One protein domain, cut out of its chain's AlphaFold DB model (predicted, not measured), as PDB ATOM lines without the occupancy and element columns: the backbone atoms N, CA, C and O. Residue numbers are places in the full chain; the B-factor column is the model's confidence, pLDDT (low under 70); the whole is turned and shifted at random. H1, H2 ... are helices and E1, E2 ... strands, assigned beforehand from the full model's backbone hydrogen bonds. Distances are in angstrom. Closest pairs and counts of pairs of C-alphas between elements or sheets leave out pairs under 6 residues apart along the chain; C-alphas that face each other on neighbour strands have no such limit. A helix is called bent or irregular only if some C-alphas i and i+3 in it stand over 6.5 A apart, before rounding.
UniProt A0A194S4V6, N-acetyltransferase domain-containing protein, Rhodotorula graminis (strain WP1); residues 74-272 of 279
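This is residues 74 to 272 of the 279 residues of the protein "N-acetyltransferase domain-containing protein" of Rhodotorula graminis (strain WP1) (UniProt A0A194S4V6). A strongly twisted sheet of five strands makes the middle of three layers, with H1 and H3 packed on one face and the long H5 on the other. The long links at residues 158 to 180 and 189 to 206 lie at opposite ends of the longest axis. The printed part has 199 residues, with six named helices and five named strands in the order E1 H1 H2 H3 E2 E3 H4 E4 H5 E5 H6. The sheet is mixed, ordered E1 E2 E3 E4 E5; the class is mixed, helices and strands, with under half of the residues in named elements. The whole is compact, with a radius of gyration of the C-alphas of 17.3 A and spans of 55 by 37 by 32 A.

Start at Cys 74; after residues 74 to 86, find C-alpha 87 at (33.278, 27.472, 50.337), where E1, residues 87 to 91, begins. H1 is residues 94 to 104, H2 107 to 110 and H3 120 to 133, 19.5 A long. H1 is irregular, with C-alphas 95 and 98 7.1 A apart, and H3 only just so, with C-alphas 121 and 124 6.6 A apart. E2, residues 150 to 157, spans 22.6 A and E3, 181 to 188, 23.2 A. H4 is residues 207 to 212; E4, 216 to 223, spans 23.5 A and H5, 232 to 247, 22.2 A. E5 is residues 253 to 255, and H6, 262 to 270, ends at C-alpha 270, (25.654, 45.059, 45.443).

Look first at the sheet: E1 and E2 are antiparallel, with N 88 and O 156 2.8 A apart. E2 and E3 form an antiparallel hairpin, with N 153 and O 183 2.8 A apart. E3 and E4 are antiparallel, with N 184 and O 220 2.7 A apart. E4 and E5 are parallel, with N 254 and O 217 2.8 A apart; E4, H5 and E5 form a strand-helix-strand unit, two parallel neighbours with a helix between, its crossover right-handed. H3 stands up from the sheet at 46 degrees, its closest C-alphas with E2 being those of Tyr 131 and Val 152, 5.4 A. H3 touches H1 at His 97 and Thr 128, whose C-alphas are 5.9 A apart, at a steep tilt of 55 degrees, opposite ways. H5 is on the sheet, on the opposite face from H3; H6 only grazes the sheet, with residues 264 to 268. H2 and H4 are not on it. Every O i to N i+4 pair is within hydrogen-bond range in H4 and H6, against 5 of 7 in H1, 6 of 10 in H3 and 10 of 12 in H5; H2 is too short for one.

The two farthest C-alphas, of Ala 168 and Gly 199, are 56.9 A apart. The printed part has no cut; the links H3 to E2, E2 to E3 and E3 to H4 are long. The mean pLDDT of the printed part is 87.0, with 22 residues under 70: 74 to 78, 137 to 147, 190 and 197 to 201.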
ATOM      1  N   CYS A  74      35.488  12.589  32.642       63.66
ATOM      2  CA  CYS A  74      35.843  13.694  33.524       63.66
ATOM      3  C   CYS A  74      37.335  13.636  33.873       63.66
ATOM      4  O   CYS A  74      37.685  13.391  35.032       63.66
ATOM      5  N   THR A  75      38.220  13.837  32.888       62.41
ATOM      6  CA  THR A  75      39.676  13.841  33.135       62.41
ATOM      7  C   THR A  75      40.029  14.812  34.273       62.41
ATOM      8  O   THR A  75      39.318  15.799  34.462       62.41
ATOM      9  N   PRO A  76      41.103  14.587  35.054       64.12
ATOM     10  CA  PRO A  76      41.427  15.455  36.191       64.12
ATOM     11  C   PRO A  76      41.487  16.951  35.838       64.12
ATOM     12  O   PRO A  76      40.998  17.775  36.601       64.12
ATOM     13  N   GLY A  77      41.980  17.300  34.641       66.00
ATOM     14  CA  GLY A  77      41.993  18.686  34.150       66.00
ATOM     15  C   GLY A  77      40.604  19.290  33.891       66.00
ATOM     16  O   GLY A  77      40.453  20.504  33.852       66.00
ATOM     17  N   CYS A  78      39.570  18.460  33.753       68.00
ATOM     18  CA  CYS A  78      38.180  18.889  33.632       68.00
ATOM     19  C   CYS A  78      37.504  19.143  34.988       68.00
ATOM     20  O   CYS A  78      36.467  19.807  35.018       68.00
ATOM     21  N   GLN A  79      38.073  18.637  36.088       76.00
ATOM     22  CA  GLN A  79      37.530  18.738  37.446       76.00
ATOM     23  C   GLN A  79      38.060  19.988  38.158       76.00
ATOM     24  O   GLN A  79      38.774  19.914  39.158       76.00
ATOM     25  N   ILE A  80      37.711  21.151  37.614       85.25
ATOM     26  CA  ILE A  80      38.125  22.446  38.156       85.25
ATOM     27  C   ILE A  80      37.484  22.651  39.534       85.25
ATOM     28  O   ILE A  80      36.304  22.346  39.740       85.25
ATOM     29  N   ALA A  81      38.269  23.182  40.467       92.50
ATOM     30  CA  ALA A  81      37.783  23.637  41.757       92.50
ATOM     31  C   ALA A  81      38.228  25.079  42.012       92.50
ATOM     32  O   ALA A  81      39.369  25.434  41.727       92.50
ATOM     33  N   ILE A  82      37.325  25.888  42.559       96.12
ATOM     34  CA  ILE A  82      37.585  27.275  42.949       96.12
ATOM     35  C   ILE A  82      37.260  27.386  44.430       96.12
ATOM     36  O   ILE A  82      36.158  27.052  44.866       96.12
ATOM     37  N   ASP A  83      38.237  27.831  45.203       96.81
ATOM     38  CA  ASP A  83      38.117  27.949  46.645       96.81
ATOM     39  C   ASP A  83      37.895  29.403  47.048       96.81
ATOM     40  O   ASP A  83      38.540  30.314  46.534       96.81
ATOM     41  N   SER A  84      37.003  29.604  48.010       96.44
ATOM     42  CA  SER A  84      36.856  30.855  48.742       96.44
ATOM     43  C   SER A  84      37.176  30.625  50.223       96.44
ATOM     44  O   SER A  84      37.553  29.523  50.630       96.44
ATOM     45  N   ALA A  85      37.026  31.659  51.054       96.75
ATOM     46  CA  ALA A  85      37.311  31.560  52.485       96.75
ATOM     47  C   ALA A  85      36.465  30.479  53.182       96.75
ATOM     48  O   ALA A  85      36.962  29.760  54.049       96.75
ATOM     49  N   ARG A  86      35.186  30.354  52.808       98.25
ATOM     50  CA  ARG A  86      34.230  29.460  53.478       98.25
ATOM     51  C   ARG A  86      33.746  28.299  52.613       98.25
ATOM     52  O   ARG A  86      33.161  27.357  53.153       98.25
ATOM     53  N   LEU A  87      33.943  28.353  51.297       98.44
ATOM     54  CA  LEU A  87      33.278  27.472  50.337       98.44
ATOM     55  C   LEU A  87      34.254  26.916  49.293       98.44
ATOM     56  O   LEU A  87      35.340  27.445  49.063       98.44
ATOM     57  N   ARG A  88      33.818  25.842  48.641       97.94
ATOM     58  CA  ARG A  88      34.397  25.267  47.432       97.94
ATOM     59  C   ARG A  88      33.350  25.250  46.335       97.94
ATOM     60  O   ARG A  88      32.264  24.708  46.537       97.94
ATOM     61  N   LEU A  89      33.708  25.743  45.162       97.81
ATOM     62  CA  LEU A  89      33.112  25.321  43.904       97.81
ATOM     63  C   LEU A  89      33.883  24.094  43.429       97.81
ATOM     64  O   LEU A  89      35.098  24.157  43.271       97.81
ATOM     65  N   ARG A  90      33.205  22.965  43.237       94.69
ATOM     66  CA  ARG A  90      33.810  21.724  42.724       94.69
ATOM     67  C   ARG A  90      32.937  21.084  41.661       94.69
ATOM     68  O   ARG A  90      31.751  21.386  41.562       94.69
ATOM     69  N   ALA A  91      33.506  20.137  40.922       89.56
ATOM     70  CA  ALA A  91      32.744  19.263  40.041       89.56
ATOM     71  C   ALA A  91      31.532  18.636  40.764       89.56
ATOM     72  O   ALA A  91      31.642  18.158  41.905       89.56
ATOM     73  N   VAL A  92      30.381  18.649  40.091       89.00
ATOM     74  CA  VAL A  92      29.165  17.963  40.545       89.00
ATOM     75  C   VAL A  92      29.372  16.453  40.462       89.00
ATOM     76  O   VAL A  92      29.991  15.943  39.528       89.00
ATOM     77  N   ARG A  93      28.862  15.731  41.458       85.06
ATOM     78  CA  ARG A  93      28.942  14.272  41.570       85.06
ATOM     79  C   ARG A  93      27.542  13.680  41.483       85.06
ATOM     80  O   ARG A  93      26.570  14.314  41.876       85.06
ATOM     81  N   LEU A  94      27.435  12.424  41.051       81.12
ATOM     82  CA  LEU A  94      26.151  11.711  41.074       81.12
ATOM     83  C   LEU A  94      25.589  11.564  42.489       81.12
ATOM     84  O   LEU A  94      24.385  11.685  42.676       81.12
ATOM     85  N   SER A  95      26.454  11.414  43.494       83.69
ATOM     86  CA  SER A  95      26.045  11.394  44.902       83.69
ATOM     87  C   SER A  95      25.448  12.717  45.398       83.69
ATOM     88  O   SER A  95      24.841  12.745  46.465       83.69
ATOM     89  N   ASP A  96      25.565  13.812  44.636       91.06
ATOM     90  CA  ASP A  96      24.861  15.057  44.942       91.06
ATOM     91  C   ASP A  96      23.372  14.989  44.541       91.06
ATOM     92  O   ASP A  96      22.621  15.892  44.902       91.06
ATOM     93  N   HIS A  97      22.919  13.946  43.821       88.94
ATOM     94  CA  HIS A  97      21.569  13.858  43.244       88.94
ATOM     95  C   HIS A  97      20.455  14.109  44.263       88.94
ATOM     96  O   HIS A  97      19.574  14.928  44.009       88.94
ATOM     97  N   ASP A  98      20.511  13.466  45.430       91.06
ATOM     98  CA  ASP A  98      19.491  13.640  46.466       91.06
ATOM     99  C   ASP A  98      19.428  15.084  46.977       91.06
ATOM    100  O   ASP A  98      18.344  15.620  47.203       91.06
ATOM    101  N   ARG A  99      20.579  15.758  47.092       96.00
ATOM    102  CA  ARG A  99      20.659  17.153  47.553       96.00
ATOM    103  C   ARG A  99      20.269  18.135  46.448       96.00
ATOM    104  O   ARG A  99      19.614  19.133  46.732       96.00
ATOM    105  N   ILE A 100      20.587  17.831  45.187       94.88
ATOM    106  CA  ILE A 100      20.061  18.548  44.016       94.88
ATOM    107  C   ILE A 100      18.533  18.444  44.008       94.88
ATOM    108  O   ILE A 100      17.857  19.459  43.887       94.88
ATOM    109  N   ARG A 101      17.977  17.243  44.205       92.88
ATOM    110  CA  ARG A 101      16.530  17.020  44.310       92.88
ATOM    111  C   ARG A 101      15.905  17.800  45.457       92.88
ATOM    112  O   ARG A 101      14.896  18.458  45.223       92.88
ATOM    113  N   ALA A 102      16.516  17.791  46.640       94.50
ATOM    114  CA  ALA A 102      16.027  18.558  47.782       94.50
ATOM    115  C   ALA A 102      15.888  20.055  47.451       94.50
ATOM    116  O   ALA A 102      14.871  20.658  47.773       94.50
ATOM    117  N   ILE A 103      16.861  20.645  46.742       95.50
ATOM    118  CA  ILE A 103      16.819  22.060  46.330       95.50
ATOM    119  C   ILE A 103      15.817  22.292  45.194       95.50
ATOM    120  O   ILE A 103      14.975  23.181  45.283       95.50
ATOM    121  N   LYS A 104      15.880  21.485  44.130       93.00
ATOM    122  CA  LYS A 104      15.054  21.647  42.921       93.00
ATOM    123  C   LYS A 104      13.576  21.329  43.138       93.00
ATOM    124  O   LYS A 104      12.742  21.693  42.313       93.00
ATOM    125  N   CYS A 105      13.234  20.645  44.223       91.69
ATOM    126  CA  CYS A 105      11.856  20.402  44.634       91.69
ATOM    127  C   CYS A 105      11.409  21.307  45.797       91.69
ATOM    128  O   CYS A 105      10.287  21.127  46.287       91.69
ATOM    129  N   ASP A 106      12.249  22.251  46.243       93.62
ATOM    130  CA  ASP A 106      11.914  23.169  47.329       93.62
ATOM    131  C   ASP A 106      11.034  24.331  46.820       93.62
ATOM    132  O   ASP A 106      11.392  25.015  45.852       93.62
ATOM    133  N   PRO A 107       9.879  24.596  47.457       92.00
ATOM    134  CA  PRO A 107       8.958  25.639  47.010       92.00
ATOM    135  C   PRO A 107       9.556  27.052  47.080       92.00
ATOM    136  O   PRO A 107       9.234  27.898  46.240       92.00
ATOM    137  N   LEU A 108      10.448  27.324  48.039       93.00
ATOM    138  CA  LEU A 108      11.079  28.637  48.190       93.00
ATOM    139  C   LEU A 108      12.085  28.915  47.079       93.00
ATOM    140  O   LEU A 108      12.267  30.072  46.701       93.00
ATOM    141  N   VAL A 109      12.732  27.868  46.567       92.75
ATOM    142  CA  VAL A 109      13.648  27.959  45.427       92.75
ATOM    143  C   VAL A 109      12.836  28.125  44.142       92.75
ATOM    144  O   VAL A 109      13.016  29.104  43.410       92.75
ATOM    145  N   ASN A 110      11.866  27.233  43.916       90.19
ATOM    146  CA  ASN A 110      11.110  27.139  42.664       90.19
ATOM    147  C   ASN A 110      10.261  28.370  42.333       90.19
ATOM    148  O   ASN A 110      10.046  28.649  41.158       90.19
ATOM    149  N   ARG A 111       9.837  29.168  43.325       90.88
ATOM    150  CA  ARG A 111       9.076  30.416  43.083       90.88
ATOM    151  C   ARG A 111       9.800  31.439  42.198       90.88
ATOM    152  O   ARG A 111       9.174  32.370  41.708       90.88
ATOM    153  N   SER A 112      11.118  31.298  42.057       87.94
ATOM    154  CA  SER A 112      11.973  32.171  41.248       87.94
ATOM    155  C   SER A 112      12.509  31.499  39.980       87.94
ATOM    156  O   SER A 112      13.307  32.100  39.268       87.94
ATOM    157  N   GLN A 113      12.093  30.260  39.701       87.19
ATOM    158  CA  GLN A 113      12.594  29.457  38.589       87.19
ATOM    159  C   GLN A 113      11.575  29.422  37.447       87.19
ATOM    160  O   GLN A 113      10.409  29.088  37.648       87.19
ATOM    161  N   LEU A 114      12.029  29.704  36.224       85.00
ATOM    162  CA  LEU A 114      11.165  29.727  35.033       85.00
ATOM    163  C   LEU A 114      10.629  28.340  34.641       85.00
ATOM    164  O   LEU A 114       9.610  28.238  33.966       85.00
ATOM    165  N   TYR A 115      11.285  27.267  35.089       81.69
ATOM    166  CA  TYR A 115      10.834  25.890  34.875       81.69
ATOM    167  C   TYR A 115       9.801  25.405  35.915       81.69
ATOM    168  O   TYR A 115       9.372  24.253  35.862       81.69
ATOM    169  N   GLY A 116       9.398  26.253  36.869       82.75
ATOM    170  CA  GLY A 116       8.403  25.914  37.886       82.75
ATOM    171  C   GLY A 116       8.876  24.839  38.870       82.75
ATOM    172  O   GLY A 116      10.011  24.872  39.336       82.75
ATOM    173  N   SER A 117       7.989  23.898  39.215       83.56
ATOM    174  CA  SER A 117       8.272  22.817  40.172       83.56
ATOM    175  C   SER A 117       8.402  21.465  39.460       83.56
ATOM    176  O   SER A 117       7.395  20.773  39.282       83.56
ATOM    177  N   PRO A 118       9.618  21.064  39.052       82.62
ATOM    178  CA  PRO A 118       9.828  19.832  38.307       82.62
ATOM    179  C   PRO A 118       9.512  18.599  39.175       82.62
ATOM    180  O   PRO A 118       9.876  18.561  40.355       82.62
ATOM    181  N   PRO A 119       8.838  17.572  38.624       78.50
ATOM    182  CA  PRO A 119       8.551  16.347  39.362       78.50
ATOM    183  C   PRO A 119       9.837  15.529  39.610       78.50
ATOM    184  O   PRO A 119      10.724  15.515  38.752       78.50
ATOM    185  N   PRO A 120       9.946  14.786  40.733       77.19
ATOM    186  CA  PRO A 120      11.181  14.101  41.135       77.19
ATOM    187  C   PRO A 120      11.872  13.229  40.064       77.19
ATOM    188  O   PRO A 120      13.091  13.343  39.932       77.19
ATOM    189  N   PRO A 121      11.162  12.425  39.238       73.56
ATOM    190  CA  PRO A 121      11.808  11.594  38.210       73.56
ATOM    191  C   PRO A 121      12.552  12.393  37.124       73.56
ATOM    192  O   PRO A 121      13.449  11.875  36.459       73.56
ATOM    193  N   PHE A 122      12.197  13.668  36.941       80.25
ATOM    194  CA  PHE A 122      12.814  14.541  35.945       80.25
ATOM    195  C   PHE A 122      14.088  15.211  36.464       80.25
ATOM    196  O   PHE A 122      14.893  15.679  35.663       80.25
ATOM    197  N   ILE A 123      14.313  15.225  37.782       83.88
ATOM    198  CA  ILE A 123      15.425  15.961  38.393       83.88
ATOM    199  C   ILE A 123      16.777  15.414  37.950       83.88
ATOM    200  O   ILE A 123      17.683  16.182  37.628       83.88
ATOM    201  N   PHE A 124      16.897  14.087  37.888       78.19
ATOM    202  CA  PHE A 124      18.127  13.441  37.450       78.19
ATOM    203  C   PHE A 124      18.488  13.871  36.025       78.19
ATOM    204  O   PHE A 124      19.576  14.385  35.784       78.19
ATOM    205  N   HIS A 125      17.542  13.720  35.097       71.94
ATOM    206  CA  HIS A 125      17.751  13.992  33.678       71.94
ATOM    207  C   HIS A 125      17.946  15.484  33.384       71.94
ATOM    208  O   HIS A 125      18.785  15.837  32.561       71.94
ATOM    209  N   MET A 126      17.188  16.354  34.055       77.88
ATOM    210  CA  MET A 126      17.185  17.794  33.790       77.88
ATOM    211  C   MET A 126      18.356  18.525  34.453       77.88
ATOM    212  O   MET A 126      18.853  19.506  33.899       77.88
ATOM    213  N   PHE A 127      18.803  18.059  35.624       87.44
ATOM    214  CA  PHE A 127      19.800  18.762  36.430       87.44
ATOM    215  C   PHE A 127      21.047  17.923  36.662       87.44
ATOM    216  O   PHE A 127      22.085  18.241  36.095       87.44
ATOM    217  N   THR A 128      20.968  16.840  37.440       83.19
ATOM    218  CA  THR A 128      22.160  16.068  37.837       83.19
ATOM    219  C   THR A 128      22.983  15.622  36.631       83.19
ATOM    220  O   THR A 128      24.185  15.874  36.576       83.19
ATOM    221  N   ARG A 129      22.322  15.033  35.631       77.56
ATOM    222  CA  ARG A 129      22.942  14.609  34.379       77.56
ATOM    223  C   ARG A 129      23.574  15.789  33.639       77.56
ATOM    224  O   ARG A 129      24.767  15.739  33.367       77.56
ATOM    225  N   ARG A 130      22.820  16.870  33.386       81.19
ATOM    226  CA  ARG A 130      23.330  18.078  32.702       81.19
ATOM    227  C   ARG A 130      24.557  18.659  33.417       81.19
ATOM    228  O   ARG A 130      25.500  19.103  32.769       81.19
ATOM    229  N   TYR A 131      24.548  18.679  34.746       87.38
ATOM    230  CA  TYR A 131      25.629  19.258  35.542       87.38
ATOM    231  C   TYR A 131      26.918  18.451  35.404       87.38
ATOM    232  O   TYR A 131      27.990  19.025  35.241       87.38
ATOM    233  N   ILE A 132      26.812  17.127  35.388       80.00
ATOM    234  CA  ILE A 132      27.942  16.238  35.120       80.00
ATOM    235  C   ILE A 132      28.397  16.363  33.666       80.00
ATOM    236  O   ILE A 132      29.592  16.445  33.409       80.00
ATOM    237  N   GLU A 133      27.469  16.411  32.709       76.62
ATOM    238  CA  GLU A 133      27.797  16.583  31.290       76.62
ATOM    239  C   GLU A 133      28.558  17.892  31.034       76.62
ATOM    240  O   GLU A 133      29.420  17.923  30.160       76.62
ATOM    241  N   SER A 134      28.336  18.940  31.839       81.31
ATOM    242  CA  SER A 134      29.124  20.183  31.772       81.31
ATOM    243  C   SER A 134      30.619  19.985  32.082       81.31
ATOM    244  O   SER A 134      31.456  20.785  31.668       81.31
ATOM    245  N   LEU A 135      30.987  18.891  32.761       77.38
ATOM    246  CA  LEU A 135      32.380  18.514  33.019       77.38
ATOM    247  C   LEU A 135      33.040  17.871  31.800       77.38
ATOM    248  O   LEU A 135      34.264  17.774  31.742       77.38
ATOM    249  N   VAL A 136      32.269  17.431  30.812       72.56
ATOM    250  CA  VAL A 136      32.808  16.823  29.599       72.56
ATOM    251  C   VAL A 136      32.985  17.930  28.560       72.56
ATOM    252  O   VAL A 136      32.047  18.685  28.303       72.56
ATOM    253  N   PRO A 137      34.177  18.096  27.961       66.19
ATOM    254  CA  PRO A 137      34.333  18.988  26.820       66.19
ATOM    255  C   PRO A 137      33.394  18.543  25.693       66.19
ATOM    256  O   PRO A 137      33.621  17.522  25.049       66.19
ATOM    257  N   ALA A 138      32.312  19.285  25.475       59.94
ATOM    258  CA  ALA A 138      31.385  19.031  24.386       59.94
ATOM    259  C   ALA A 138      31.741  19.935  23.205       59.94
ATOM    260  O   ALA A 138      31.800  21.152  23.345       59.94
ATOM    261  N   CYS A 139      31.910  19.366  22.016       48.59
ATOM    262  CA  CYS A 139      31.734  20.141  20.794       48.59
ATOM    263  C   CYS A 139      30.224  20.200  20.554       48.59
ATOM    264  O   CYS A 139      29.654  19.237  20.049       48.59
ATOM    265  N   ARG A 140      29.545  21.269  20.996       49.34
ATOM    266  CA  ARG A 140      28.138  21.471  20.618       49.34
ATOM    267  C   ARG A 140      28.074  21.735  19.123       49.34
ATOM    268  O   ARG A 140      28.963  22.355  18.547       49.34
ATOM    269  N   THR A 141      27.014  21.253  18.502       42.44
ATOM    270  CA  THR A 141      26.886  21.256  17.054       42.44
ATOM    271  C   THR A 141      25.585  21.919  16.673       42.44
ATOM    272  O   THR A 141      24.509  21.390  16.944       42.44
ATOM    273  N   GLY A 142      25.710  23.112  16.101       43.53
ATOM    274  CA  GLY A 142      24.600  23.969  15.707       43.53
ATOM    275  C   GLY A 142      24.819  25.395  16.197       43.53
ATOM    276  O   GLY A 142      24.553  25.688  17.357       43.53
ATOM    277  N   GLY A 143      25.334  26.260  15.317       45.19
ATOM    278  CA  GLY A 143      25.387  27.725  15.464       45.19
ATOM    279  C   GLY A 143      26.225  28.321  16.606       45.19
ATOM    280  O   GLY A 143      26.489  29.516  16.565       45.19
ATOM    281  N   GLY A 144      26.636  27.535  17.604       48.62
ATOM    282  CA  GLY A 144      27.363  28.005  18.785       48.62
ATOM    283  C   GLY A 144      28.877  27.811  18.717       48.62
ATOM    284  O   GLY A 144      29.400  27.064  17.886       48.62
ATOM    285  N   THR A 145      29.584  28.460  19.641       49.66
ATOM    286  CA  THR A 145      31.017  28.255  19.875       49.66
ATOM    287  C   THR A 145      31.324  26.807  20.223       49.66
ATOM    288  O   THR A 145      30.692  26.230  21.108       49.66
ATOM    289  N   ALA A 146      32.311  26.216  19.550       51.41
ATOM    290  CA  ALA A 146      32.807  24.899  19.927       51.41
ATOM    291  C   ALA A 146      33.840  24.993  21.073       51.41
ATOM    292  O   ALA A 146      34.486  26.020  21.272       51.41
ATOM    293  N   GLY A 147      33.939  23.920  21.864       63.81
ATOM    294  CA  GLY A 147      34.590  23.918  23.178       63.81
ATOM    295  C   GLY A 147      33.573  23.873  24.326       63.81
ATOM    296  O   GLY A 147      32.363  23.924  24.110       63.81
ATOM    297  N   ARG A 148      34.053  23.752  25.570       75.94
ATOM    298  CA  ARG A 148      33.171  23.748  26.747       75.94
ATOM    299  C   ARG A 148      32.573  25.144  26.950       75.94
ATOM    300  O   ARG A 148      33.268  26.054  27.389       75.94
ATOM    301  N   THR A 149      31.278  25.276  26.685       80.38
ATOM    302  CA  THR A 149      30.523  26.528  26.861       80.38
ATOM    303  C   THR A 149      29.692  26.570  28.139       80.38
ATOM    304  O   THR A 149      28.948  27.515  28.347       80.38
ATOM    305  N   SER A 150      29.763  25.547  28.988       86.62
ATOM    306  CA  SER A 150      28.999  25.501  30.233       86.62
ATOM    307  C   SER A 150      29.840  24.887  31.340       86.62
ATOM    308  O   SER A 150      30.502  23.873  31.120       86.62
ATOM    309  N   TYR A 151      29.801  25.495  32.518       91.12
ATOM    310  CA  TYR A 151      30.428  24.997  33.735       91.12
ATOM    311  C   TYR A 151      29.375  24.978  34.825       91.12
ATOM    312  O   TYR A 151      28.780  26.014  35.104       91.12
ATOM    313  N   VAL A 152      29.161  23.832  35.469       93.75
ATOM    314  CA  VAL A 152      28.314  23.758  36.662       93.75
ATOM    315  C   VAL A 152      29.111  23.227  37.832       93.75
ATOM    316  O   VAL A 152      29.608  22.100  37.819       93.75
ATOM    317  N   PHE A 153      29.195  24.050  38.867       96.62
ATOM    318  CA  PHE A 153      29.874  23.725  40.102       96.62
ATOM    319  C   PHE A 153      28.867  23.395  41.194       96.62
ATOM    320  O   PHE A 153      27.910  24.136  41.423       96.62
ATOM    321  N   ALA A 154      29.133  22.316  41.917       97.81
ATOM    322  CA  ALA A 154      28.576  22.097  43.238       97.81
ATOM    323  C   ALA A 154      29.202  23.088  44.223       97.81
ATOM    324  O   ALA A 154      30.421  23.273  44.234       97.81
ATOM    325  N   VAL A 155      28.367  23.674  45.074       98.62
ATOM    326  CA  VAL A 155      28.787  24.474  46.223       98.62
ATOM    327  C   VAL A 155      28.915  23.552  47.426       98.62
ATOM    328  O   VAL A 155      27.937  22.928  47.841       98.62
ATOM    329  N   GLU A 156      30.111  23.499  48.004       98.12
ATOM    330  CA  GLU A 156      30.423  22.692  49.181       98.12
ATOM    331  C   GLU A 156      31.041  23.553  50.296       98.12
ATOM    332  O   GLU A 156      31.996  24.293  50.041       98.12
ATOM    333  N   PRO A 157      30.533  23.487  51.539       98.06
ATOM    334  CA  PRO A 157      31.149  24.157  52.678       98.06
ATOM    335  C   PRO A 157      32.538  23.613  53.009       98.06
ATOM    336  O   PRO A 157      32.789  22.413  52.940       98.06
ATOM    337  N   ARG A 158      33.436  24.507  53.427       96.75
ATOM    338  CA  ARG A 158      34.787  24.166  53.907       96.75
ATOM    339  C   ARG A 158      35.123  24.740  55.280       96.75
ATOM    340  O   ARG A 158      36.199  24.473  55.804       96.75
ATOM    341  N   SER A 159      34.228  25.549  55.833       95.38
ATOM    342  CA  SER A 159      34.395  26.232  57.111       95.38
ATOM    343  C   SER A 159      33.165  26.020  57.987       95.38
ATOM    344  O   SER A 159      32.033  26.051  57.499       95.38
ATOM    345  N   GLU A 160      33.384  25.882  59.294       93.25
ATOM    346  CA  GLU A 160      32.331  25.808  60.318       93.25
ATOM    347  C   GLU A 160      31.518  27.114  60.446       93.25
ATOM    348  O   GLU A 160      30.476  27.171  61.107       93.25
ATOM    349  N   GLU A 161      31.969  28.191  59.799       95.38
ATOM    350  CA  GLU A 161      31.224  29.445  59.692       95.38
ATOM    351  C   GLU A 161      29.994  29.339  58.783       95.38
ATOM    352  O   GLU A 161      29.085  30.166  58.886       95.38
ATOM    353  N   VAL A 162      29.929  28.325  57.913       96.69
ATOM    354  CA  VAL A 162      28.752  28.053  57.083       96.69
ATOM    355  C   VAL A 162      27.717  27.309  57.920       96.69
ATOM    356  O   VAL A 162      27.811  26.101  58.134       96.69
ATOM    357  N   ARG A 163      26.709  28.035  58.410       94.75
ATOM    358  CA  ARG A 163      25.759  27.504  59.398       94.75
ATOM    359  C   ARG A 163      24.370  27.321  58.790       94.75
ATOM    360  O   ARG A 163      23.745  28.321  58.437       94.75
ATOM    361  N   PRO A 164      23.835  26.092  58.691       95.56
ATOM    362  CA  PRO A 164      22.475  25.889  58.209       95.56
ATOM    363  C   PRO A 164      21.468  26.509  59.193       95.56
ATOM    364  O   PRO A 164      21.539  26.294  60.402       95.56
ATOM    365  N   ARG A 165      20.510  27.280  58.677       94.00
ATOM    366  CA  ARG A 165      19.409  27.907  59.418       94.00
ATOM    367  C   ARG A 165      18.098  27.305  58.942       94.00
ATOM    368  O   ARG A 165      17.788  27.399  57.766       94.00
ATOM    369  N   ARG A 166      17.305  26.700  59.824       88.75
ATOM    370  CA  ARG A 166      16.014  26.133  59.403       88.75
ATOM    371  C   ARG A 166      15.107  27.223  58.835       88.75
ATOM    372  O   ARG A 166      14.898  28.247  59.479       88.75
ATOM    373  N   HIS A 167      14.542  26.960  57.662       87.44
ATOM    374  CA  HIS A 167      13.479  27.770  57.081       87.44
ATOM    375  C   HIS A 167      12.154  27.022  57.241       87.44
ATOM    376  O   HIS A 167      12.068  25.865  56.845       87.44
ATOM    377  N   ALA A 168      11.136  27.649  57.836       86.38
ATOM    378  CA  ALA A 168       9.881  26.964  58.178       86.38
ATOM    379  C   ALA A 168       9.141  26.403  56.949       86.38
ATOM    380  O   ALA A 168       8.498  25.365  57.026       86.38
ATOM    381  N   GLU A 169       9.266  27.096  55.819       87.88
ATOM    382  CA  GLU A 169       8.653  26.736  54.536       87.88
ATOM    383  C   GLU A 169       9.540  25.839  53.653       87.88
ATOM    384  O   GLU A 169       9.100  25.432  52.579       87.88
ATOM    385  N   ALA A 170      10.781  25.546  54.063       90.12
ATOM    386  CA  ALA A 170      11.629  24.632  53.302       90.12
ATOM    387  C   ALA A 170      11.085  23.207  53.416       90.12
ATOM    388  O   ALA A 170      10.670  22.767  54.491       90.12
ATOM    389  N   ARG A 171      11.102  22.480  52.300       89.88
ATOM    390  CA  ARG A 171      10.553  21.121  52.240       89.88
ATOM    391  C   ARG A 171      11.442  20.119  52.965       89.88
ATOM    392  O   ARG A 171      10.948  19.217  53.637       89.88
ATOM    393  N   GLU A 172      12.748  20.278  52.802       92.56
ATOM    394  CA  GLU A 172      13.775  19.436  53.400       92.56
ATOM    395  C   GLU A 172      14.797  20.310  54.136       92.56
ATOM    396  O   GLU A 172      14.822  21.537  54.011       92.56
ATOM    397  N   HIS A 173      15.642  19.689  54.959       93.31
ATOM    398  CA  HIS A 173      16.702  20.395  55.667       93.31
ATOM    399  C   HIS A 173      18.036  19.712  55.426       93.31
ATOM    400  O   HIS A 173      18.249  18.578  55.844       93.31
ATOM    401  N   LEU A 174      18.949  20.452  54.807       95.25
ATOM    402  CA  LEU A 174      20.317  20.012  54.587       95.25
ATOM    403  C   LEU A 174      21.232  20.488  55.718       95.25
ATOM    404  O   LEU A 174      21.114  21.626  56.192       95.25
ATOM    405  N   ASP A 175      22.157  19.617  56.115       95.00
ATOM    406  CA  ASP A 175      23.340  19.984  56.891       95.00
ATOM    407  C   ASP A 175      24.438  20.578  55.983       95.00
ATOM    408  O   ASP A 175      24.311  20.590  54.756       95.00
ATOM    409  N   ALA A 176      25.513  21.083  56.593       94.69
ATOM    410  CA  ALA A 176      26.641  21.697  55.890       94.69
ATOM    411  C   ALA A 176      27.660  20.684  55.321       94.69
ATOM    412  O   ALA A 176      28.769  21.078  54.972       94.69
ATOM    413  N   SER A 177      27.327  19.391  55.235       92.62
ATOM    414  CA  SER A 177      28.197  18.400  54.593       92.62
ATOM    415  C   SER A 177      27.914  18.326  53.090       92.62
ATOM    416  O   SER A 177      26.765  18.249  52.668       92.62
ATOM    417  N   GLY A 178      28.943  18.332  52.246       93.81
ATOM    418  CA  GLY A 178      28.771  18.129  50.805       93.81
ATOM    419  C   GLY A 178      27.972  19.236  50.102       93.81
ATOM    420  O   GLY A 178      28.207  20.418  50.323       93.81
ATOM    421  N   TYR A 179      27.075  18.854  49.189       97.75
ATOM    422  CA  TYR A 179      26.371  19.784  48.298       97.75
ATOM    423  C   TYR A 179      25.292  20.604  49.018       97.75
ATOM    424  O   TYR A 179      24.354  20.048  49.599       97.75
ATOM    425  N   ILE A 180      25.390  21.932  48.913       98.25
ATOM    426  CA  ILE A 180      24.405  22.882  49.457       98.25
ATOM    427  C   ILE A 180      23.747  23.773  48.393       98.25
ATOM    428  O   ILE A 180      22.906  24.611  48.725       98.25
ATOM    429  N   GLY A 181      24.132  23.613  47.129       98.06
ATOM    430  CA  GLY A 181      23.679  24.423  46.002       98.06
ATOM    431  C   GLY A 181      24.617  24.314  44.810       98.06
ATOM    432  O   GLY A 181      25.574  23.537  44.839       98.06
ATOM    433  N   ASN A 182      24.370  25.118  43.782       98.19
ATOM    434  CA  ASN A 182      25.220  25.188  42.602       98.19
ATOM    435  C   ASN A 182      25.440  26.625  42.135       98.19
ATOM    436  O   ASN A 182      24.628  27.520  42.377       98.19
ATOM    437  N   LEU A 183      26.532  26.802  41.401       97.88
ATOM    438  CA  LEU A 183      26.803  27.975  40.586       97.88
ATOM    439  C   LEU A 183      27.165  27.486  39.187       97.88
ATOM    440  O   LEU A 183      28.033  26.631  39.027       97.88
ATOM    441  N   GLY A 184      26.462  28.004  38.191       95.81
ATOM    442  CA  GLY A 184      26.674  27.711  36.791       95.81
ATOM    443  C   GLY A 184      27.108  28.939  36.003       95.81
ATOM    444  O   GLY A 184      26.758  30.067  36.346       95.81
ATOM    445  N   ILE A 185      27.872  28.679  34.950       94.94
ATOM    446  CA  ILE A 185      28.359  29.640  33.967       94.94
ATOM    447  C   ILE A 185      27.966  29.077  32.606       94.94
ATOM    448  O   ILE A 185      28.404  27.978  32.269       94.94
ATOM    449  N   ASP A 186      27.171  29.805  31.836       92.25
ATOM    450  CA  ASP A 186      26.954  29.523  30.418       92.25
ATOM    451  C   ASP A 186      27.666  30.613  29.602       92.25
ATOM    452  O   ASP A 186      27.560  31.793  29.913       92.25
ATOM    453  N   ILE A 187      28.455  30.220  28.606       88.75
ATOM    454  CA  ILE A 187      29.233  31.117  27.750       88.75
ATOM    455  C   ILE A 187      28.539  31.201  26.402       88.75
ATOM    456  O   ILE A 187      28.323  30.184  25.735       88.75
ATOM    457  N   GLU A 188      28.263  32.424  25.986       86.44
ATOM    458  CA  GLU A 188      27.726  32.740  24.675       86.44
ATOM    459  C   GLU A 188      28.731  33.609  23.931       86.44
ATOM    460  O   GLU A 188      29.346  34.507  24.501       86.44
ATOM    461  N   CYS A 189      28.923  33.334  22.646       79.88
ATOM    462  CA  CYS A 189      29.781  34.134  21.788       79.88
ATOM    463  C   CYS A 189      29.110  34.269  20.426       79.88
ATOM    464  O   CYS A 189      28.700  33.279  19.815       79.88
ATOM    465  N   GLY A 190      28.970  35.515  19.977       65.75
ATOM    466  CA  GLY A 190      28.159  35.881  18.820       65.75
ATOM    467  C   GLY A 190      28.783  35.524  17.473       65.75
ATOM    468  O   GLY A 190      28.133  35.687  16.443       65.75
ATOM    469  N   SER A 191      30.030  35.039  17.448       73.88
ATOM    470  CA  SER A 191      30.770  34.789  16.211       73.88
ATOM    471  C   SER A 191      31.089  33.311  15.991       73.88
ATOM    472  O   SER A 191      31.921  32.721  16.680       73.88
ATOM    473  N   ALA A 192      30.507  32.731  14.937       70.62
ATOM    474  CA  ALA A 192      30.843  31.386  14.461       70.62
ATOM    475  C   ALA A 192      32.302  31.256  13.973       70.62
ATOM    476  O   ALA A 192      32.803  30.145  13.822       70.62
ATOM    477  N   SER A 193      32.998  32.376  13.731       74.94
ATOM    478  CA  SER A 193      34.389  32.372  13.258       74.94
ATOM    479  C   SER A 193      35.393  31.850  14.293       74.94
ATOM    480  O   SER A 193      36.435  31.331  13.901       74.94
ATOM    481  N   LEU A 194      35.055  31.932  15.587       77.19
ATOM    482  CA  LEU A 194      35.885  31.448  16.696       77.19
ATOM    483  C   LEU A 194      35.630  29.974  17.043       77.19
ATOM    484  O   LEU A 194      36.253  29.431  17.954       77.19
ATOM    485  N   ALA A 195      34.704  29.311  16.348       73.88
ATOM    486  CA  ALA A 195      34.390  27.919  16.617       73.88
ATOM    487  C   ALA A 195      35.472  26.975  16.046       73.88
ATOM    488  O   ALA A 195      35.873  27.133  14.888       73.88
ATOM    489  N   PRO A 196      35.905  25.947  16.805       72.19
ATOM    490  CA  PRO A 196      36.681  24.829  16.280       72.19
ATOM    491  C   PRO A 196      36.122  24.264  14.965       72.19
ATOM    492  O   PRO A 196      34.923  24.000  14.850       72.19
ATOM    493  N   ARG A 197      37.009  24.021  13.993       68.88
ATOM    494  CA  ARG A 197      36.675  23.413  12.697       68.88
ATOM    495  C   ARG A 197      37.214  21.990  12.605       68.88
ATOM    496  O   ARG A 197      38.321  21.692  13.049       68.88
ATOM    497  N   VAL A 198      36.413  21.093  12.032       64.56
ATOM    498  CA  VAL A 198      36.788  19.679  11.885       64.56
ATOM    499  C   VAL A 198      38.048  19.569  11.027       64.56
ATOM    500  O   VAL A 198      38.076  20.036   9.895       64.56
ATOM    501  N   GLY A 199      39.078  18.913  11.564       62.06
ATOM    502  CA  GLY A 199      40.338  18.674  10.856       62.06
ATOM    503  C   GLY A 199      41.355  19.817  10.933       62.06
ATOM    504  O   GLY A 199      42.473  19.635  10.457       62.06
ATOM    505  N   GLU A 200      41.014  20.941  11.565       69.62
ATOM    506  CA  GLU A 200      41.923  22.071  11.770       69.62
ATOM    507  C   GLU A 200      42.430  22.118  13.223       69.62
ATOM    508  O   GLU A 200      41.669  21.816  14.148       69.62
ATOM    509  N   PRO A 201      43.701  22.499  13.462       67.94
ATOM    510  CA  PRO A 201      44.166  22.824  14.804       67.94
ATOM    511  C   PRO A 201      43.325  23.954  15.398       67.94
ATOM    512  O   PRO A 201      43.147  25.000  14.774       67.94
ATOM    513  N   PHE A 202      42.825  23.744  16.611       75.19
ATOM    514  CA  PHE A 202      42.100  24.762  17.353       75.19
ATOM    515  C   PHE A 202      43.014  25.409  18.389       75.19
ATOM    516  O   PHE A 202      43.650  24.715  19.185       75.19
ATOM    517  N   PHE A 203      43.026  26.737  18.398       80.69
ATOM    518  CA  PHE A 203      43.643  27.546  19.437       80.69
ATOM    519  C   PHE A 203      42.536  28.291  20.165       80.69
ATOM    520  O   PHE A 203      41.624  28.815  19.527       80.69
ATOM    521  N   TYR A 204      42.611  28.313  21.493       82.19
ATOM    522  CA  TYR A 204      41.662  29.090  22.276       82.19
ATOM    523  C   TYR A 204      41.784  30.579  21.896       82.19
ATOM    524  O   TYR A 204      42.919  31.056  21.800       82.19
ATOM    525  N   PRO A 205      40.669  31.294  21.649       85.88
ATOM    526  CA  PRO A 205      40.708  32.703  21.262       85.88
ATOM    527  C   PRO A 205      41.396  33.586  22.311       85.88
ATOM    528  O   PRO A 205      41.372  33.282  23.506       85.88
ATOM    529  N   SER A 206      41.999  34.689  21.868       90.88
ATOM    530  CA  SER A 206      42.513  35.711  22.785       90.88
ATOM    531  C   SER A 206      41.370  36.508  23.432       90.88
ATOM    532  O   SER A 206      40.227  36.453  22.978       90.88
ATOM    533  N   ALA A 207      41.678  37.280  24.478       91.00
ATOM    534  CA  ALA A 207      40.700  38.177  25.102       91.00
ATOM    535  C   ALA A 207      40.117  39.187  24.091       91.00
ATOM    536  O   ALA A 207      38.908  39.398  24.069       91.00
ATOM    537  N   ASP A 208      40.957  39.739  23.205       92.69
ATOM    538  CA  ASP A 208      40.530  40.686  22.167       92.69
ATOM    539  C   ASP A 208      39.596  40.026  21.140       92.69
ATOM    540  O   ASP A 208      38.605  40.627  20.725       92.69
ATOM    541  N   ASP A 209      39.871  38.773  20.755       91.06
ATOM    542  CA  ASP A 209      38.998  38.019  19.846       91.06
ATOM    543  C   ASP A 209      37.611  37.799  20.470       91.06
ATOM    544  O   ASP A 209      36.587  37.955  19.801       91.06
ATOM    545  N   LEU A 210      37.571  37.439  21.759       90.06
ATOM    546  CA  LEU A 210      36.332  37.202  22.506       90.06
ATOM    547  C   LEU A 210      35.514  38.486  22.669       90.06
ATOM    548  O   LEU A 210      34.294  38.450  22.500       90.06
ATOM    549  N   ASP A 211      36.172  39.614  22.935       90.50
ATOM    550  CA  ASP A 211      35.534  40.932  23.007       90.50
ATOM    551  C   ASP A 211      34.926  41.351  21.668       90.50
ATOM    552  O   ASP A 211      33.730  41.641  21.586       90.50
ATOM    553  N   GLN A 212      35.692  41.253  20.579       90.31
ATOM    554  CA  GLN A 212      35.191  41.556  19.236       90.31
ATOM    555  C   GLN A 212      34.038  40.642  18.805       90.31
ATOM    556  O   GLN A 212      33.169  41.052  18.033       90.31
ATOM    557  N   ALA A 213      34.008  39.406  19.305       87.56
ATOM    558  CA  ALA A 213      32.927  38.463  19.058       87.56
ATOM    559  C   ALA A 213      31.692  38.671  19.956       87.56
ATOM    560  O   ALA A 213      30.710  37.935  19.804       87.56
ATOM    561  N   GLY A 214      31.719  39.640  20.878       88.81
ATOM    562  CA  GLY A 214      30.633  39.899  21.822       88.81
ATOM    563  C   GLY A 214      30.417  38.750  22.807       88.81
ATOM    564  O   GLY A 214      29.274  38.432  23.148       88.81
ATOM    565  N   ALA A 215      31.496  38.073  23.210       89.81
ATOM    566  CA  ALA A 215      31.415  36.973  24.154       89.81
ATOM    567  C   ALA A 215      31.001  37.459  25.550       89.81
ATOM    568  O   ALA A 215      31.496  38.467  26.057       89.81
ATOM    569  N   HIS A 216      30.118  36.712  26.198       92.31
ATOM    570  CA  HIS A 216      29.701  36.986  27.566       92.31
ATOM    571  C   HIS A 216      29.403  35.690  28.315       92.31
ATOM    572  O   HIS A 216      29.068  34.660  27.727       92.31
ATOM    573  N   ALA A 217      29.548  35.745  29.636       94.50
ATOM    574  CA  ALA A 217      29.210  34.651  30.531       94.50
ATOM    575  C   ALA A 217      27.933  34.982  31.303       94.50
ATOM    576  O   ALA A 217      27.880  35.972  32.023       94.50
ATOM    577  N   SER A 218      26.927  34.125  31.213       95.25
ATOM    578  CA  SER A 218      25.696  34.208  31.993       95.25
ATOM    579  C   SER A 218      25.811  33.338  33.240       95.25
ATOM    580  O   SER A 218      26.093  32.139  33.156       95.25
ATOM    581  N   LEU A 219      25.592  33.929  34.415       96.44
ATOM    582  CA  LEU A 219      25.605  33.208  35.685       96.44
ATOM    583  C   LEU A 219      24.198  32.794  36.106       96.44
ATOM    584  O   LEU A 219      23.272  33.604  36.124       96.44
ATOM    585  N   TYR A 220      24.074  31.556  36.575       94.31
ATOM    586  CA  TYR A 220      22.890  31.068  37.278       94.31
ATOM    587  C   TYR A 220      23.308  30.351  38.547       94.31
ATOM    588  O   TYR A 220      24.315  29.649  38.590       94.31
ATOM    589  N   TYR A 221      22.547  30.527  39.615       96.31
ATOM    590  CA  TYR A 221      22.974  30.042  40.914       96.31
ATOM    591  C   TYR A 221      21.808  29.847  41.862       96.31
ATOM    592  O   TYR A 221      20.784  30.525  41.794       96.31
ATOM    593  N   GLU A 222      22.002  28.927  42.793       95.81
ATOM    594  CA  GLU A 222      21.056  28.662  43.860       95.81
ATOM    595  C   GLU A 222      21.765  28.049  45.062       95.81
ATOM    596  O   GLU A 222      22.782  27.366  44.950       95.81
ATOM    597  N   LEU A 223      21.190  28.292  46.233       97.62
ATOM    598  CA  LEU A 223      21.549  27.626  47.474       97.62
ATOM    599  C   LEU A 223      20.270  27.083  48.088       97.62
ATOM    600  O   LEU A 223      19.214  27.708  47.963       97.62
ATOM    601  N   HIS A 224      20.380  25.979  48.819       97.56
ATOM    602  CA  HIS A 224      19.287  25.511  49.655       97.56
ATOM    603  C   HIS A 224      18.897  26.620  50.658       97.56
ATOM    604  O   HIS A 224      19.802  27.269  51.202       97.56
ATOM    605  N   PRO A 225      17.598  26.829  50.965       97.06
ATOM    606  CA  PRO A 225      17.143  27.901  51.858       97.06
ATOM    607  C   PRO A 225      17.859  27.949  53.210       97.06
ATOM    608  O   PRO A 225      18.093  29.027  53.757       97.06
ATOM    609  N   ASN A 226      18.301  26.787  53.706       97.25
ATOM    610  CA  ASN A 226      19.090  26.698  54.934       97.25
ATOM    611  C   ASN A 226      20.367  27.558  54.941       97.25
ATOM    612  O   ASN A 226      20.861  27.901  56.011       97.25
ATOM    613  N   PHE A 227      20.919  27.922  53.786       97.50
ATOM    614  CA  PHE A 227      22.193  28.642  53.688       97.50
ATOM    615  C   PHE A 227      22.032  30.102  53.244       97.50
ATOM    616  O   PHE A 227      23.018  30.804  53.011       97.50
ATOM    617  N   TRP A 228      20.798  30.602  53.151       96.50
ATOM    618  CA  TRP A 228      20.530  31.991  52.780       96.50
ATOM    619  C   TRP A 228      20.918  32.984  53.887       96.50
ATOM    620  O   TRP A 228      21.089  32.640  55.058       96.50
ATOM    621  N   GLY A 229      21.076  34.257  53.508       95.06
ATOM    622  CA  GLY A 229      21.313  35.353  54.457       95.06
ATOM    623  C   GLY A 229      22.690  35.348  55.137       95.06
ATOM    624  O   GLY A 229      22.845  35.956  56.193       95.06
ATOM    625  N   GLN A 230      23.675  34.653  54.558       96.31
ATOM    626  CA  GLN A 230      25.047  34.529  55.084       96.31
ATOM    627  C   GLN A 230      26.124  35.134  54.163       96.31
ATOM    628  O   GLN A 230      27.321  35.005  54.423       96.31
ATOM    629  N   GLY A 231      25.711  35.765  53.058       96.81
ATOM    630  CA  GLY A 231      26.622  36.335  52.058       96.81
ATOM    631  C   GLY A 231      27.380  35.299  51.219       96.81
ATOM    632  O   GLY A 231      28.279  35.675  50.479       96.81
ATOM    633  N   LEU A 232      27.021  34.012  51.312       98.06
ATOM    634  CA  LEU A 232      27.722  32.912  50.636       98.06
ATOM    635  C   LEU A 232      27.730  33.075  49.113       98.06
ATOM    636  O   LEU A 232      28.775  32.949  48.496       98.06
ATOM    637  N   MET A 233      26.591  33.422  48.505       97.69
ATOM    638  CA  MET A 233      26.535  33.596  47.050       97.69
ATOM    639  C   MET A 233      27.333  34.817  46.568       97.69
ATOM    640  O   MET A 233      27.967  34.759  45.524       97.69
ATOM    641  N   THR A 234      27.367  35.903  47.351       97.56
ATOM    642  CA  THR A 234      28.231  37.061  47.064       97.56
ATOM    643  C   THR A 234      29.703  36.643  47.049       97.56
ATOM    644  O   THR A 234      30.423  36.991  46.122       97.56
ATOM    645  N   GLU A 235      30.136  35.861  48.039       97.75
ATOM    646  CA  GLU A 235      31.502  35.332  48.106       97.75
ATOM    647  C   GLU A 235      31.835  34.418  46.919       97.75
ATOM    648  O   GLU A 235      32.897  34.562  46.318       97.75
ATOM    649  N   LEU A 236      30.919  33.518  46.547       97.69
ATOM    650  CA  LEU A 236      31.113  32.611  45.414       97.69
ATOM    651  C   LEU A 236      31.204  33.344  44.082       97.69
ATOM    652  O   LEU A 236      32.051  32.995  43.265       97.69
ATOM    653  N   ILE A 237      30.354  34.350  43.857       97.50
ATOM    654  CA  ILE A 237      30.396  35.115  42.612       97.50
ATOM    655  C   ILE A 237      31.711  35.891  42.526       97.50
ATOM    656  O   ILE A 237      32.375  35.824  41.503       97.50
ATOM    657  N   LEU A 238      32.169  36.536  43.602       96.00
ATOM    658  CA  LEU A 238      33.480  37.200  43.583       96.00
ATOM    659  C   LEU A 238      34.625  36.222  43.274       96.00
ATOM    660  O   LEU A 238      35.516  36.560  42.498       96.00
ATOM    661  N   ALA A 239      34.583  35.004  43.823       96.12
ATOM    662  CA  ALA A 239      35.581  33.979  43.532       96.12
ATOM    663  C   ALA A 239      35.522  33.491  42.072       96.12
ATOM    664  O   ALA A 239      36.560  33.290  41.445       96.12
ATOM    665  N   VAL A 240      34.318  33.314  41.511       96.94
ATOM    666  CA  VAL A 240      34.158  32.821  40.134       96.94
ATOM    667  C   VAL A 240      34.483  33.881  39.082       96.94
ATOM    668  O   VAL A 240      34.923  33.521  37.994       96.94
ATOM    669  N   LEU A 241      34.324  35.174  39.388       96.19
ATOM    670  CA  LEU A 241      34.675  36.251  38.456       96.19
ATOM    671  C   LEU A 241      36.162  36.210  38.073       96.19
ATOM    672  O   LEU A 241      36.471  36.386  36.900       96.19
ATOM    673  N   GLY A 242      37.067  35.890  39.006       93.75
ATOM    674  CA  GLY A 242      38.488  35.698  38.683       93.75
ATOM    675  C   GLY A 242      38.709  34.550  37.694       93.75
ATOM    676  O   GLY A 242      39.439  34.684  36.720       93.75
ATOM    677  N   PHE A 243      37.996  33.433  37.859       94.56
ATOM    678  CA  PHE A 243      38.048  32.345  36.877       94.56
ATOM    679  C   PHE A 243      37.530  32.785  35.497       94.56
ATOM    680  O   PHE A 243      38.135  32.460  34.477       94.56
ATOM    681  N   ILE A 244      36.444  33.555  35.447       95.62
ATOM    682  CA  ILE A 244      35.846  34.005  34.184       95.62
ATOM    683  C   ILE A 244      36.753  34.994  33.445       95.62
ATOM    684  O   ILE A 244      37.018  34.799  32.259       95.62
ATOM    685  N   PHE A 245      37.253  36.019  34.131       95.88
ATOM    686  CA  PHE A 245      38.071  37.057  33.504       95.88
ATOM    687  C   PHE A 245      39.510  36.599  33.260       95.88
ATOM    688  O   PHE A 245      40.036  36.811  32.172       95.88
ATOM    689  N   ASP A 246      40.133  35.919  34.225       94.38
ATOM    690  CA  ASP A 246      41.570  35.629  34.157       94.38
ATOM    691  C   ASP A 246      41.869  34.292  33.467       94.38
ATOM    692  O   ASP A 246      42.929  34.126  32.868       94.38
ATOM    693  N   THR A 247      40.960  33.313  33.566       91.12
ATOM    694  CA  THR A 247      41.176  31.967  32.998       91.12
ATOM    695  C   THR A 247      40.391  31.744  31.712       91.12
ATOM    696  O   THR A 247      40.941  31.206  30.755       91.12
ATOM    697  N   LEU A 248      39.113  32.134  31.683       90.50
ATOM    698  CA  LEU A 248      38.276  31.993  30.488       90.50
ATOM    699  C   LEU A 248      38.387  33.192  29.537       90.50
ATOM    700  O   LEU A 248      37.899  33.106  28.416       90.50
ATOM    701  N   LEU A 249      39.023  34.291  29.962       94.12
ATOM    702  CA  LEU A 249      39.208  35.512  29.168       94.12
ATOM    703  C   LEU A 249      37.892  36.110  28.642       94.12
ATOM    704  O   LEU A 249      37.889  36.834  27.648       94.12
ATOM    705  N   ILE A 250      36.764  35.803  29.291       94.06
ATOM    706  CA  ILE A 250      35.457  36.292  28.854       94.06
ATOM    707  C   ILE A 250      35.320  37.747  29.311       94.06
ATOM    708  O   ILE A 250      35.410  38.004  30.509       94.06
ATOM    709  N   PRO A 251      35.070  38.700  28.402       93.44
ATOM    710  CA  PRO A 251      35.190  40.130  28.692       93.44
ATOM    711  C   PRO A 251      34.035  40.681  29.533       93.44
ATOM    712  O   PRO A 251      34.154  41.746  30.137       93.44
ATOM    713  N   SER A 252      32.902  39.977  29.588       93.94
ATOM    714  CA  SER A 252      31.710  40.450  30.288       93.94
ATOM    715  C   SER A 252      30.915  39.326  30.948       93.94
ATOM    716  O   SER A 252      30.932  38.171  30.516       93.94
ATOM    717  N   VAL A 253      30.208  39.678  32.023       95.75
ATOM    718  CA  VAL A 253      29.374  38.756  32.796       95.75
ATOM    719  C   VAL A 253      27.977  39.334  32.937       95.75
ATOM    720  O   VAL A 253      27.814  40.511  33.255       95.75
ATOM    721  N   ILE A 254      26.972  38.488  32.736       94.56
ATOM    722  CA  ILE A 254      25.557  38.805  32.865       94.56
ATOM    723  C   ILE A 254      24.962  37.965  33.994       94.56
ATOM    724  O   ILE A 254      25.294  36.794  34.194       94.56
ATOM    725  N   VAL A 255      24.055  38.580  34.741       93.44
ATOM    726  CA  VAL A 255      23.137  37.904  35.657       93.44
ATOM    727  C   VAL A 255      21.723  38.265  35.227       93.44
ATOM    728  O   VAL A 255      21.430  39.442  35.036       93.44
ATOM    729  N   ASP A 256      20.856  37.265  35.090       89.88
ATOM    730  CA  ASP A 256      19.471  37.450  34.640       89.88
ATOM    731  C   ASP A 256      18.482  36.962  35.713       89.88
ATOM    732  O   ASP A 256      17.932  35.857  35.638       89.88
ATOM    733  N   PRO A 257      18.320  37.714  36.818       91.81
ATOM    734  CA  PRO A 257      17.306  37.392  37.804       91.81
ATOM    735  C   PRO A 257      15.912  37.713  37.260       91.81
ATOM    736  O   PRO A 257      15.658  38.821  36.797       91.81
ATOM    737  N   VAL A 258      14.956  36.797  37.447       90.56
ATOM    738  CA  VAL A 258      13.539  37.119  37.216       90.56
ATOM    739  C   VAL A 258      13.127  38.349  38.040       90.56
ATOM    740  O   VAL A 258      13.547  38.494  39.191       90.56
ATOM    741  N   SER A 259      12.269  39.210  37.483       89.19
ATOM    742  CA  SER A 259      11.916  40.519  38.068       89.19
ATOM    743  C   SER A 259      11.306  40.445  39.477       89.19
ATOM    744  O   SER A 259      11.396  41.390  40.261       89.19
ATOM    745  N   THR A 260      10.734  39.299  39.853       90.25
ATOM    746  CA  THR A 260      10.184  39.039  41.193       90.25
ATOM    747  C   THR A 260      11.232  38.579  42.215       90.25
ATOM    748  O   THR A 260      10.950  38.532  43.416       90.25
ATOM    749  N   ASN A 261      12.457  38.252  41.791       93.25
ATOM    750  CA  ASN A 261      13.521  37.756  42.661       93.25
ATOM    751  C   ASN A 261      14.352  38.904  43.252       93.25
ATOM    752  O   ASN A 261      15.526  39.102  42.929       93.25
ATOM    753  N   THR A 262      13.751  39.637  44.192       92.88
ATOM    754  CA  THR A 262      14.384  40.786  44.865       92.88
ATOM    755  C   THR A 262      15.722  40.438  45.528       92.88
ATOM    756  O   THR A 262      16.604  41.290  45.617       92.88
ATOM    757  N   ALA A 263      15.897  39.205  46.012       93.44
ATOM    758  CA  ALA A 263      17.146  38.781  46.647       93.44
ATOM    759  C   ALA A 263      18.305  38.717  45.643       93.44
ATOM    760  O   ALA A 263      19.396  39.198  45.948       93.44
ATOM    761  N   SER A 264      18.052  38.160  44.457       94.38
ATOM    762  CA  SER A 264      19.034  38.065  43.376       94.38
ATOM    763  C   SER A 264      19.332  39.436  42.754       94.38
ATOM    764  O   SER A 264      20.495  39.789  42.580       94.38
ATOM    765  N   ILE A 265      18.304  40.274  42.560       94.19
ATOM    766  CA  ILE A 265      18.458  41.661  42.081       94.19
ATOM    767  C   ILE A 265      19.368  42.467  43.019       94.19
ATOM    768  O   ILE A 265      20.382  43.009  42.591       94.19
ATOM    769  N   ARG A 266      19.082  42.468  44.328       94.25
ATOM    770  CA  ARG A 266      19.918  43.175  45.319       94.25
ATOM    771  C   ARG A 266      21.343  42.640  45.390       94.25
ATOM    772  O   ARG A 266      22.259  43.368  45.771       94.25
ATOM    773  N   LEU A 267      21.528  41.348  45.120       95.19
ATOM    774  CA  LEU A 267      22.853  40.751  45.051       95.19
ATOM    775  C   LEU A 267      23.621  41.286  43.834       95.19
ATOM    776  O   LEU A 267      24.773  41.678  44.001       95.19
ATOM    777  N   ALA A 268      22.980  41.350  42.663       94.12
ATOM    778  CA  ALA A 268      23.561  41.903  41.441       94.12
ATOM    779  C   ALA A 268      23.948  43.383  41.620       94.12
ATOM    780  O   ALA A 268      25.098  43.748  41.383       94.12
ATOM    781  N   GLU A 269      23.035  44.202  42.151       93.12
ATOM    782  CA  GLU A 269      23.283  45.620  42.456       93.12
ATOM    783  C   GLU A 269      24.478  45.800  43.401       93.12
ATOM    784  O   GLU A 269      25.359  46.623  43.161       93.12
ATOM    785  N   ARG A 270      24.550  44.996  44.473       93.69
ATOM    786  CA  ARG A 270      25.654  45.059  45.443       93.69
ATOM    787  C   ARG A 270      27.002  44.704  44.822       93.69
ATOM    788  O   ARG A 270      28.020  45.235  45.253       93.69
ATOM    789  N   LEU A 271      27.009  43.779  43.868       93.88
ATOM    790  CA  LEU A 271      28.209  43.372  43.141       93.88
ATOM    791  C   LEU A 271      28.578  44.341  42.009       93.88
ATOM    792  O   LEU A 271      29.593  44.131  41.353       93.88
ATOM    793  N   GLY A 272      27.798  45.408  41.802       92.31
ATOM    794  CA  GLY A 272      28.088  46.442  40.812       92.31
ATOM    795  C   GLY A 272      27.676  46.080  39.386       92.31
ATOM    796  O   GLY A 272      28.129  46.741  38.454       92.31
TER     797      GLY A 272